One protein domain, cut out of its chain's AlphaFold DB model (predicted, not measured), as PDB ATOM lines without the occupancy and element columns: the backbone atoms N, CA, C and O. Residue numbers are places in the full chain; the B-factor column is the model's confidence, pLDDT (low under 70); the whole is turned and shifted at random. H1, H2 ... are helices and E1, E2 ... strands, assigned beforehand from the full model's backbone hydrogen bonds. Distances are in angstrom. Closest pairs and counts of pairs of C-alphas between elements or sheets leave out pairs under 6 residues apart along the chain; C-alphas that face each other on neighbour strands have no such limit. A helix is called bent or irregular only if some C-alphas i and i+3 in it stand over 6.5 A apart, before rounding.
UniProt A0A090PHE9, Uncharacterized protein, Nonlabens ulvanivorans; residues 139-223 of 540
ATOM      1  N   GLU A 139     -41.965  -3.629  18.137       88.31
ATOM      2  CA  GLU A 139     -42.131  -5.032  18.490       88.31
ATOM      3  C   GLU A 139     -43.624  -5.329  18.638       88.31
ATOM      4  O   GLU A 139     -44.341  -4.661  19.391       88.31
ATOM      5  N   VAL A 140     -44.123  -6.277  17.849       84.88
ATOM      6  CA  VAL A 140     -45.541  -6.622  17.801       84.88
ATOM      7  C   VAL A 140     -45.737  -8.126  17.770       84.88
ATOM      8  O   VAL A 140     -45.016  -8.841  17.099       84.88
ATOM      9  N   CYS A 141     -46.774  -8.610  18.437       79.06
ATOM     10  CA  CYS A 141     -47.081 -10.036  18.444       79.06
ATOM     11  C   CYS A 141     -47.757 -10.504  17.159       79.06
ATOM     12  O   CYS A 141     -48.620  -9.794  16.622       79.06
ATOM     13  N   ASP A 142     -47.445 -11.733  16.752       79.88
ATOM     14  CA  ASP A 142     -48.209 -12.481  15.757       79.88
ATOM     15  C   ASP A 142     -49.425 -13.174  16.385       79.88
ATOM     16  O   ASP A 142     -49.488 -14.387  16.570       79.88
ATOM     17  N   ASN A 143     -50.403 -12.378  16.813       66.50
ATOM     18  CA  ASN A 143     -51.606 -12.882  17.479       66.50
ATOM     19  C   ASN A 143     -52.864 -12.812  16.602       66.50
ATOM     20  O   ASN A 143     -53.980 -12.945  17.108       66.50
ATOM     21  N   THR A 144     -52.706 -12.598  15.295       64.00
ATOM     22  CA  THR A 144     -53.821 -12.500  14.347       64.00
ATOM     23  C   THR A 144     -53.539 -13.299  13.084       64.00
ATOM     24  O   THR A 144     -52.697 -12.904  12.289       64.00
ATOM     25  N   GLY A 145     -54.325 -14.348  12.831       67.88
ATOM     26  CA  GLY A 145     -54.190 -15.160  11.621       67.88
ATOM     27  C   GLY A 145     -53.313 -16.393  11.829       67.88
ATOM     28  O   GLY A 145     -53.453 -17.082  12.838       67.88
ATOM     29  N   ALA A 146     -52.488 -16.721  10.832       64.12
ATOM     30  CA  ALA A 146     -51.494 -17.779  10.955       64.12
ATOM     31  C   ALA A 146     -50.295 -17.204  11.710       64.12
ATOM     32  O   ALA A 146     -49.792 -16.173  11.302       64.12
ATOM     33  N   GLN A 147     -49.880 -17.859  12.794       72.25
ATOM     34  CA  GLN A 147     -48.701 -17.480  13.573       72.25
ATOM     35  C   GLN A 147     -47.451 -17.872  12.772       72.25
ATOM     36  O   GLN A 147     -46.931 -18.976  12.919       72.25
ATOM     37  N   ASP A 148     -47.082 -17.047  11.798       78.06
ATOM     38  CA  ASP A 148     -46.058 -17.320  10.787       78.06
ATOM     39  C   ASP A 148     -44.952 -16.250  10.723       78.06
ATOM     40  O   ASP A 148     -44.044 -16.342   9.890       78.06
ATOM     41  N   GLY A 149     -44.984 -15.278  11.637       83.25
ATOM     42  CA  GLY A 149     -44.048 -14.162  11.733       83.25
ATOM     43  C   GLY A 149     -44.400 -12.989  10.814       83.25
ATOM     44  O   GLY A 149     -43.536 -12.134  10.572       83.25
ATOM     45  N   PHE A 150     -45.627 -12.933  10.282       87.81
ATOM     46  CA  PHE A 150     -46.063 -11.891   9.353       87.81
ATOM     47  C   PHE A 150     -47.332 -11.169   9.813       87.81
ATOM     48  O   PHE A 150     -48.338 -11.772  10.171       87.81
ATOM     49  N   ARG A 151     -47.322  -9.832   9.745       87.75
ATOM     50  CA  ARG A 151     -48.442  -8.990  10.190       87.75
ATOM     51  C   ARG A 151     -48.662  -7.774   9.294       87.75
ATOM     52  O   ARG A 151     -47.729  -7.257   8.691       87.75
ATOM     53  N   GLU A 152     -49.910  -7.307   9.214       91.25
ATOM     54  CA  GLU A 152     -50.267  -6.023   8.595       91.25
ATOM     55  C   GLU A 152     -49.963  -4.825   9.517       91.25
ATOM     56  O   GLU A 152     -50.316  -4.813  10.698       91.25
ATOM     57  N   PHE A 153     -49.381  -3.774   8.941       92.38
ATOM     58  CA  PHE A 153     -48.978  -2.531   9.590       92.38
ATOM     59  C   PHE A 153     -49.567  -1.298   8.887       92.38
ATOM     60  O   PHE A 153     -49.760  -1.274   7.668       92.38
ATOM     61  N   ASP A 154     -49.776  -0.237   9.668       94.94
ATOM     62  CA  ASP A 154     -49.994   1.132   9.196       94.94
ATOM     63  C   ASP A 154     -49.090   2.080  10.000       94.94
ATOM     64  O   ASP A 154     -49.315   2.308  11.190       94.94
ATOM     65  N   PHE A 155     -48.052   2.624   9.356       95.94
ATOM     66  CA  PHE A 155     -47.078   3.511  10.004       95.94
ATOM     67  C   PHE A 155     -47.502   4.985   9.991       95.94
ATOM     68  O   PHE A 155     -46.759   5.846  10.459       95.94
ATOM     69  N   SER A 156     -48.687   5.326   9.473       94.19
ATOM     70  CA  SER A 156     -49.143   6.722   9.392       94.19
ATOM     71  C   SER A 156     -49.228   7.420  10.756       94.19
ATOM     72  O   SER A 156     -49.079   8.644  10.828       94.19
ATOM     73  N   SER A 157     -49.406   6.657  11.836       93.12
ATOM     74  CA  SER A 157     -49.375   7.145  13.218       93.12
ATOM     75  C   SER A 157     -47.999   7.663  13.651       93.12
ATOM     76  O   SER A 157     -47.944   8.597  14.446       93.12
ATOM     77  N   LEU A 158     -46.906   7.143  13.085       96.25
ATOM     78  CA  LEU A 158     -45.534   7.548  13.418       96.25
ATOM     79  C   LEU A 158     -45.152   8.903  12.804       96.25
ATOM     80  O   LEU A 158     -44.158   9.512  13.196       96.25
ATOM     81  N   ASN A 159     -45.951   9.429  11.867       96.44
ATOM     82  CA  ASN A 159     -45.657  10.689  11.179       96.44
ATOM     83  C   ASN A 159     -45.447  11.863  12.148       96.44
ATOM     84  O   ASN A 159     -44.617  12.734  11.883       96.44
ATOM     85  N   SER A 160     -46.189  11.922  13.261       95.12
ATOM     86  CA  SER A 160     -46.011  12.985  14.260       95.12
ATOM     87  C   SER A 160     -44.673  12.896  14.982       95.12
ATOM     88  O   SER A 160     -44.089  13.937  15.294       95.12
ATOM     89  N   ASP A 161     -44.193  11.679  15.210       95.75
ATOM     90  CA  ASP A 161     -42.971  11.403  15.959       95.75
ATOM     91  C   ASP A 161     -41.749  11.682  15.084       95.75
ATOM     92  O   ASP A 161     -40.838  12.389  15.507       95.75
ATOM     93  N   VAL A 162     -41.801  11.278  13.809       96.88
ATOM     94  CA  VAL A 162     -40.782  11.624  12.805       96.88
ATOM     95  C   VAL A 162     -40.668  13.141  12.625       96.88
ATOM     96  O   VAL A 162     -39.564  13.672  12.494       96.88
ATOM     97  N   LEU A 163     -41.792  13.868  12.602       96.00
ATOM     98  CA  LEU A 163     -41.805  15.306  12.310       96.00
ATOM     99  C   LEU A 163     -41.543  16.194  13.532       96.00
ATOM    100  O   LEU A 163     -41.108  17.331  13.341       96.00
ATOM    101  N   LEU A 164     -41.855  15.749  14.754       94.38
ATOM    102  CA  LEU A 164     -41.830  16.561  15.987       94.38
ATOM    103  C   LEU A 164     -42.427  17.976  15.815       94.38
ATOM    104  O   LEU A 164     -41.916  18.970  16.333       94.38
ATOM    105  N   GLY A 165     -43.526  18.078  15.062       90.25
ATOM    106  CA  GLY A 165     -44.245  19.337  14.830       90.25
ATOM    107  C   GLY A 165     -43.792  20.162  13.617       90.25
ATOM    108  O   GLY A 165     -44.313  21.261  13.419       90.25
ATOM    109  N   GLN A 166     -42.879  19.667  12.777       92.31
ATOM    110  CA  GLN A 166     -42.583  20.277  11.473       92.31
ATOM    111  C   GLN A 166     -43.818  20.237  10.552       92.31
ATOM    112  O   GLN A 166     -44.399  19.180  10.332       92.31
ATOM    113  N   THR A 167     -44.232  21.386  10.000       88.19
ATOM    114  CA  THR A 167     -45.506  21.530   9.256       88.19
ATOM    115  C   THR A 167     -45.362  21.697   7.740       88.19
ATOM    116  O   THR A 167     -46.371  21.745   7.040       88.19
ATOM    117  N   ASN A 168     -44.135  21.771   7.213       90.62
ATOM    118  CA  ASN A 168     -43.857  21.953   5.781       90.62
ATOM    119  C   ASN A 168     -43.065  20.787   5.173       90.62
ATOM    120  O   ASN A 168     -42.207  20.987   4.311       90.62
ATOM    121  N   SER A 169     -43.352  19.579   5.648       94.75
ATOM    122  CA  SER A 169     -42.682  18.363   5.210       94.75
ATOM    123  C   SER A 169     -43.688  17.233   5.004       94.75
ATOM    124  O   SER A 169     -44.752  17.220   5.624       94.75
ATOM    125  N   THR A 170     -43.343  16.288   4.139       95.44
ATOM    126  CA  THR A 170     -44.098  15.066   3.852       95.44
ATOM    127  C   THR A 170     -43.255  13.851   4.231       95.44
ATOM    128  O   THR A 170     -42.061  13.817   3.935       95.44
ATOM    129  N   VAL A 171     -43.882  12.859   4.871       97.75
ATOM    130  CA  VAL A 171     -43.258  11.597   5.296       97.75
ATOM    131  C   VAL A 171     -43.671  10.472   4.348       97.75
ATOM    132  O   VAL A 171     -44.843  10.358   3.990       97.75
ATOM    133  N   THR A 172     -42.712   9.641   3.946       97.81
ATOM    134  CA  THR A 172     -42.935   8.398   3.189       97.81
ATOM    135  C   THR A 172     -42.076   7.278   3.772       97.81
ATOM    136  O   THR A 172     -40.991   7.554   4.277       97.81
ATOM    137  N   TYR A 173     -42.551   6.036   3.692       98.31
ATOM    138  CA  TYR A 173     -41.876   4.841   4.212       98.31
ATOM    139  C   TYR A 173     -41.447   3.946   3.049       98.31
ATOM    140  O   TYR A 173     -42.133   3.925   2.030       98.31
ATOM    141  N   HIS A 174     -40.334   3.229   3.185       98.31
ATOM    142  CA  HIS A 174     -39.695   2.466   2.107       98.31
ATOM    143  C   HIS A 174     -39.056   1.187   2.650       98.31
ATOM    144  O   HIS A 174     -38.527   1.181   3.760       98.31
ATOM    145  N   GLU A 175     -39.045   0.123   1.847       97.38
ATOM    146  CA  GLU A 175     -38.394  -1.155   2.197       97.38
ATOM    147  C   GLU A 175     -36.861  -1.107   2.057       97.38
ATOM    148  O   GLU A 175     -36.163  -2.002   2.526       97.38
ATOM    149  N   SER A 176     -36.311  -0.083   1.391       95.50
ATOM    150  CA  SER A 176     -34.866   0.074   1.225       95.50
ATOM    151  C   SER A 176     -34.415   1.529   1.314       95.50
ATOM    152  O   SER A 176     -35.109   2.452   0.876       95.50
ATOM    153  N   LEU A 177     -33.193   1.730   1.813       91.19
ATOM    154  CA  LEU A 177     -32.558   3.047   1.864       91.19
ATOM    155  C   LEU A 177     -32.405   3.669   0.467       91.19
ATOM    156  O   LEU A 177     -32.517   4.880   0.310       91.19
ATOM    157  N   ASN A 178     -32.157   2.852  -0.562       87.56
ATOM    158  CA  ASN A 178     -32.044   3.339  -1.936       87.56
ATOM    159  C   ASN A 178     -33.357   3.968  -2.417       87.56
ATOM    160  O   ASN A 178     -33.339   5.074  -2.952       87.56
ATOM    161  N   ASP A 179     -34.478   3.286  -2.189       92.12
ATOM    162  CA  ASP A 179     -35.801   3.749  -2.608       92.12
ATOM    163  C   ASP A 179     -36.229   5.001  -1.836       92.12
ATOM    164  O   ASP A 179     -36.717   5.957  -2.445       92.12
ATOM    165  N   ALA A 180     -35.904   5.069  -0.538       93.69
ATOM    166  CA  ALA A 180     -36.032   6.290   0.249       93.69
ATOM    167  C   ALA A 180     -35.208   7.443  -0.357       93.69
ATOM    168  O   ALA A 180     -35.754   8.517  -0.622       93.69
ATOM    169  N   ASN A 181     -33.922   7.224  -0.654       87.31
ATOM    170  CA  ASN A 181     -33.030   8.255  -1.195       87.31
ATOM    171  C   ASN A 181     -33.558   8.881  -2.494       87.31
ATOM    172  O   ASN A 181     -33.554  10.105  -2.635       87.31
ATOM    173  N   ILE A 182     -34.054   8.064  -3.428       86.06
ATOM    174  CA  ILE A 182     -34.551   8.544  -4.730       86.06
ATOM    175  C   ILE A 182     -36.070   8.775  -4.765       86.06
ATOM    176  O   ILE A 182     -36.597   9.238  -5.776       86.06
ATOM    177  N   GLY A 183     -36.777   8.501  -3.668       91.88
ATOM    178  CA  GLY A 183     -38.210   8.755  -3.515       91.88
ATOM    179  C   GLY A 183     -39.107   7.893  -4.408       91.88
ATOM    180  O   GLY A 183     -40.119   8.396  -4.901       91.88
ATOM    181  N   ILE A 184     -38.758   6.623  -4.627       92.56
ATOM    182  CA  ILE A 184     -39.577   5.658  -5.390       92.56
ATOM    183  C   ILE A 184     -40.125   4.561  -4.472       92.56
ATOM    184  O   ILE A 184     -39.665   4.435  -3.355       92.56
ATOM    185  N   ASN A 185     -41.095   3.766  -4.940       95.75
ATOM    186  CA  ASN A 185     -41.617   2.584  -4.228       95.75
ATOM    187  C   ASN A 185     -42.053   2.828  -2.768       95.75
ATOM    188  O   ASN A 185     -41.874   1.969  -1.910       95.75
ATOM    189  N   ALA A 186     -42.657   3.989  -2.487       97.56
ATOM    190  CA  ALA A 186     -43.186   4.268  -1.157       97.56
ATOM    191  C   ALA A 186     -44.223   3.208  -0.740       97.56
ATOM    192  O   ALA A 186     -45.146   2.899  -1.501       97.56
ATOM    193  N   ILE A 187     -44.081   2.699   0.483       97.94
ATOM    194  CA  ILE A 187     -44.984   1.735   1.110       97.94
ATOM    195  C   ILE A 187     -46.403   2.316   1.154       97.94
ATOM    196  O   ILE A 187     -46.627   3.450   1.588       97.94
ATOM    197  N   THR A 188     -47.372   1.514   0.716       96.38
ATOM    198  CA  THR A 188     -48.806   1.807   0.823       96.38
ATOM    199  C   THR A 188     -49.435   0.945   1.905       96.38
ATOM    200  O   THR A 188     -49.134  -0.241   1.977       96.38
ATOM    201  N   PHE A 189     -50.341   1.517   2.698       94.56
ATOM    202  CA  PHE A 189     -50.996   0.802   3.794       94.56
ATOM    203  C   PHE A 189     -52.340   0.168   3.377       94.56
ATOM    204  O   PHE A 189     -53.050   0.759   2.552       94.56
ATOM    205  N   PRO A 190     -52.724  -0.989   3.959       94.00
ATOM    206  CA  PRO A 190     -51.953  -1.780   4.930       94.00
ATOM    207  C   PRO A 190     -50.726  -2.447   4.287       94.00
ATOM    208  O   PRO A 190     -50.758  -2.816   3.115       94.00
ATOM    209  N   TYR A 191     -49.643  -2.560   5.054       95.19
ATOM    210  CA  TYR A 191     -48.367  -3.133   4.618       95.19
ATOM    211  C   TYR A 191     -48.051  -4.400   5.411       95.19
ATOM    212  O   TYR A 191     -48.069  -4.351   6.635       95.19
ATOM    213  N   THR A 192     -47.732  -5.508   4.749       94.12
ATOM    214  CA  THR A 192     -47.278  -6.737   5.419       94.12
ATOM    215  C   THR A 192     -45.767  -6.847   5.313       94.12
ATOM    216  O   THR A 192     -45.224  -6.653   4.225       94.12
ATOM    217  N   ASN A 193     -45.087  -7.166   6.417       94.25
ATOM    218  CA  ASN A 193     -43.647  -7.409   6.383       94.25
ATOM    219  C   ASN A 193     -43.298  -8.575   5.442       94.25
ATOM    220  O   ASN A 193     -44.105  -9.471   5.209       94.25
ATOM    221  N   ILE A 194     -42.091  -8.558   4.880       94.81
ATOM    222  CA  ILE A 194     -41.597  -9.602   3.958       94.81
ATOM    223  C   ILE A 194     -40.464 -10.432   4.563       94.81
ATOM    224  O   ILE A 194     -40.139 -11.511   4.069       94.81
ATOM    225  N   THR A 195     -39.886  -9.938   5.654       93.69
ATOM    226  CA  THR A 195     -38.937 -10.641   6.515       93.69
ATOM    227  C   THR A 195     -39.263 -10.327   7.968       93.69
ATOM    228  O   THR A 195     -40.016  -9.398   8.262       93.69
ATOM    229  N   ASN A 196     -38.700 -11.103   8.883       89.62
ATOM    230  CA  ASN A 196     -38.848 -10.881  10.309       89.62
ATOM    231  C   ASN A 196     -37.507 -11.178  11.010       89.62
ATOM    232  O   ASN A 196     -37.058 -12.327  10.947       89.62
ATOM    233  N   PRO A 197     -36.830 -10.183  11.617       94.12
ATOM    234  CA  PRO A 197     -37.162  -8.751  11.617       94.12
ATOM    235  C   PRO A 197     -37.028  -8.092  10.226       94.12
ATOM    236  O   PRO A 197     -36.462  -8.674   9.291       94.12
ATOM    237  N   GLN A 198     -37.555  -6.875  10.076       96.88
ATOM    238  CA  GLN A 198     -37.418  -6.060   8.864       96.88
ATOM    239  C   GLN A 198     -37.107  -4.591   9.191       96.88
ATOM    240  O   GLN A 198     -37.778  -3.986  10.020       96.88
ATOM    241  N   ASP A 199     -36.151  -3.996   8.477       97.38
ATOM    242  CA  ASP A 199     -35.872  -2.556   8.548       97.38
ATOM    243  C   ASP A 199     -36.835  -1.770   7.645       97.38
ATOM    244  O   ASP A 199     -37.088  -2.154   6.496       97.38
ATOM    245  N   ILE A 200     -37.339  -0.641   8.144       98.25
ATOM    246  CA  ILE A 200     -38.179   0.303   7.402       98.25
ATOM    247  C   ILE A 200     -37.490   1.667   7.368       98.25
ATOM    248  O   ILE A 200     -37.175   2.255   8.401       98.25
ATOM    249  N   TYR A 201     -37.305   2.209   6.164       98.19
ATOM    250  CA  TYR A 201     -36.644   3.493   5.944       98.19
ATOM    251  C   TYR A 201     -37.666   4.609   5.760       98.19
ATOM    252  O   TYR A 201     -38.584   4.522   4.943       98.19
ATOM    253  N   VAL A 202     -37.484   5.697   6.493       98.25
ATOM    254  CA  VAL A 202     -38.372   6.852   6.508       98.25
ATOM    255  C   VAL A 202     -37.708   8.014   5.785       98.25
ATOM    256  O   VAL A 202     -36.615   8.448   6.133       98.25
ATOM    257  N   ARG A 203     -38.403   8.556   4.789       97.50
ATOM    258  CA  ARG A 203     -38.000   9.744   4.033       97.50
ATOM    259  C   ARG A 203     -38.884  10.920   4.412       97.50
ATOM    260  O   ARG A 203     -40.098  10.871   4.191       97.50
ATOM    261  N   VAL A 204     -38.263  12.003   4.871       97.38
ATOM    262  CA  VAL A 204     -38.907  13.300   5.094       97.38
ATOM    263  C   VAL A 204     -38.450  14.268   4.012       97.38
ATOM    264  O   VAL A 204     -37.264  14.552   3.901       97.38
ATOM    265  N   ILE A 205     -39.377  14.793   3.214       94.44
ATOM    266  CA  ILE A 205     -39.098  15.806   2.183       94.44
ATOM    267  C   ILE A 205     -39.826  17.103   2.497       94.44
ATOM    268  O   ILE A 205     -40.950  17.068   2.993       94.44
ATOM    269  N   ARG A 206     -39.229  18.251   2.185       92.69
ATOM    270  CA  ARG A 206     -39.937  19.533   2.251       92.69
ATOM    271  C   ARG A 206     -40.959  19.696   1.132       92.69
ATOM    272  O   ARG A 206     -40.770  19.239   0.017       92.69
ATOM    273  N   ASN A 207     -42.041  20.417   1.405       90.75
ATOM    274  CA  ASN A 207     -43.075  20.654   0.389       90.75
ATOM    275  C   ASN A 207     -42.737  21.813  -0.565       90.75
ATOM    276  O   ASN A 207     -43.422  22.002  -1.568       90.75
ATOM    277  N   ASP A 208     -41.722  22.612  -0.235       86.25
ATOM    278  CA  ASP A 208     -41.285  23.792  -0.987       86.25
ATOM    279  C   ASP A 208     -39.857  23.677  -1.546       86.25
ATOM    280  O   ASP A 208     -39.387  24.628  -2.168       86.25
ATOM    281  N   SER A 209     -39.174  22.548  -1.337       84.06
ATOM    282  CA  SER A 209     -37.847  22.268  -1.892       84.06
ATOM    283  C   SER A 209     -37.603  20.766  -2.027       84.06
ATOM    284  O   SER A 209     -38.303  19.956  -1.424       84.06
ATOM    285  N   ASP A 210     -36.556  20.391  -2.760       82.25
ATOM    286  CA  ASP A 210     -36.131  18.990  -2.890       82.25
ATOM    287  C   ASP A 210     -35.259  18.512  -1.709       82.25
ATOM    288  O   ASP A 210     -34.658  17.441  -1.775       82.25
ATOM    289  N   CYS A 211     -35.155  19.293  -0.623       87.06
ATOM    290  CA  CYS A 211     -34.360  18.911   0.542       87.06
ATOM    291  C   CYS A 211     -35.028  17.755   1.295       87.06
ATOM    292  O   CYS A 211     -36.204  17.841   1.670       87.06
ATOM    293  N   THR A 212     -34.247  16.713   1.571       91.12
ATOM    294  CA  THR A 212     -34.687  15.507   2.275       91.12
ATOM    295  C   THR A 212     -33.818  15.200   3.479       91.12
ATOM    296  O   THR A 212     -32.637  15.541   3.490       91.12
ATOM    297  N   ASP A 213     -34.401  14.499   4.442       93.69
ATOM    298  CA  ASP A 213     -33.695  13.853   5.544       93.69
ATOM    299  C   ASP A 213     -34.283  12.455   5.781       93.69
ATOM    300  O   ASP A 213     -35.423  12.179   5.375       93.69
ATOM    301  N   PHE A 214     -33.503  11.571   6.400       95.06
ATOM    302  CA  PHE A 214     -33.827  10.151   6.529       95.06
ATOM    303  C   PHE A 214     -33.619   9.641   7.952       95.06
ATOM    304  O   PHE A 214     -32.694  10.048   8.645       95.06
ATOM    305  N   THR A 215     -34.466   8.701   8.356       97.38
ATOM    306  CA  THR A 215     -34.285   7.870   9.553       97.38
ATOM    307  C   THR A 215     -34.778   6.462   9.237       97.38
ATOM    308  O   THR A 215     -35.385   6.235   8.191       97.38
ATOM    309  N   ASP A 216     -34.566   5.523  10.138       97.88
ATOM    310  CA  ASP A 216     -35.081   4.163  10.051       97.88
ATOM    311  C   ASP A 216     -35.631   3.694  11.405       97.88
ATOM    312  O   ASP A 216     -35.513   4.401  12.413       97.88
ATOM    313  N   PHE A 217     -36.310   2.549  11.380       97.81
ATOM    314  CA  PHE A 217     -36.675   1.741  12.540       97.81
ATOM    315  C   PHE A 217     -36.859   0.284  12.108       97.81
ATOM    316  O   PHE A 217     -37.115  -0.004  10.934       97.81
ATOM    317  N   THR A 218     -36.776  -0.626  13.067       96.94
ATOM    318  CA  THR A 218     -36.972  -2.061  12.863       96.94
ATOM    319  C   THR A 218     -38.394  -2.454  13.247       96.94
ATOM    320  O   THR A 218     -38.906  -2.016  14.279       96.94
ATOM    321  N   ILE A 219     -39.032  -3.308  12.451       94.44
ATOM    322  CA  ILE A 219     -40.221  -4.059  12.860       94.44
ATOM    323  C   ILE A 219     -39.828  -5.499  13.201       94.44
ATOM    324  O   ILE A 219     -39.147  -6.172  12.422       94.44
ATOM    325  N   LEU A 220     -40.264  -5.966  14.365       90.12
ATOM    326  CA  LEU A 220     -40.123  -7.339  14.839       90.12
ATOM    327  C   LEU A 220     -41.522  -7.889  15.109       90.12
ATOM    328  O   LEU A 220     -42.276  -7.314  15.896       90.12
ATOM    329  N   VAL A 221     -41.872  -8.981  14.435       87.44
ATOM    330  CA  VAL A 221     -43.120  -9.704  14.673       87.44
ATOM    331  C   VAL A 221     -42.795 -10.906  15.553       87.44
ATOM    332  O   VAL A 221     -42.267 -11.897  15.064       87.44
ATOM    333  N   ASP A 222     -43.033 -10.813  16.856       77.31
ATOM    334  CA  ASP A 222     -42.721 -11.915  17.763       77.31
ATOM    335  C   ASP A 222     -43.721 -13.061  17.556       77.31
ATOM    336  O   ASP A 222     -44.940 -12.883  17.669       77.31
ATOM    337  N   ASP A 223     -43.183 -14.225  17.200       66.12
ATOM    338  CA  ASP A 223     -43.920 -15.476  17.083       66.12
ATOM    339  C   ASP A 223     -43.893 -16.131  18.468       66.12
ATOM    340  O   ASP A 223     -42.802 -16.459  18.950       66.12
TER     341      ASP A 223
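Overview. This is residues 139 to 223 of the 540 residues of an uncharacterized protein of Nonlabens ulvanivorans (UniProt A0A090PHE9). A long hairpin, E3 and E4, makes the long axis of a curled, strongly twisted sheet, with a short helix over each face, H1 on one and H2 on the other. E2 pairs with E3, and short E1 pairs with residues 220 to 222 of E4. The printed part has 85 residues, with two named helices and four named strands in the order E1, H1, E2, H2, E3, E4; the sheet, E1, E4, E3, E2, is mixed, and so is the class, helices and strands. It is elongated, 44 by 25 by 17 A, and only just compact, close to loose, with a radius of gyration of the C-alphas of 13.9 A.

Arrangement. Edge strand E1, residues 139 to 141, is parallel to E4, residues 212 to 222; N 140 and O 220 are 2.9 A apart, within hydrogen-bond range. E1, H1, residues 155 to 163, and E2, residues 169 to 174, form a split strand-helix-strand unit, two strands running the same way with E4 and E3, residues 198 to 206, between them; its crossover is right-handed. H1 is on the sheet at a height of 8.6 A, slantwise to E2 at 46 degrees on the local plane; their closest C-alphas, Asn 159 and Val 171, are 6.4 A apart. H1 is only just irregular, with C-alphas 157 and 160 6.8 A apart; 2 of 5 O i to N i+4 and 3 of 6 O i to N i+3 pairs are within range. H2, residues 177 to 182, is on the opposite face at a height of 7.9 A, along E3 at 20 degrees on the local plane; their closest C-alphas, Ala 180 and Arg 203, are 5.5 A apart. In H2 every O i to N i+4 pair is within range. E3 is antiparallel to E2, with N 172 and O 203 2.9 A apart, and to E4, its hairpin partner, with N 202 and O 215 2.8 A apart.

Along the chain. E1 begins at C-alpha 139, (-42.131, -5.032, 18.490). H1 spans 13.1 A, E2 16.5 A, E3 26.6 A and E4 32.5 A, ending at C-alpha 222, (-42.721, -11.915, 17.763).

Size, cuts and confidence. The C-alphas of Ala 146 and Asp 208, the two farthest apart, are 44.4 A apart. The printed part has no cut. The links E1 to H1 and H2 to E3 are long; residues 152 to 153 and 191 to 192 pair antiparallel. Residues 143 to 146 and 223 have pLDDT under 70.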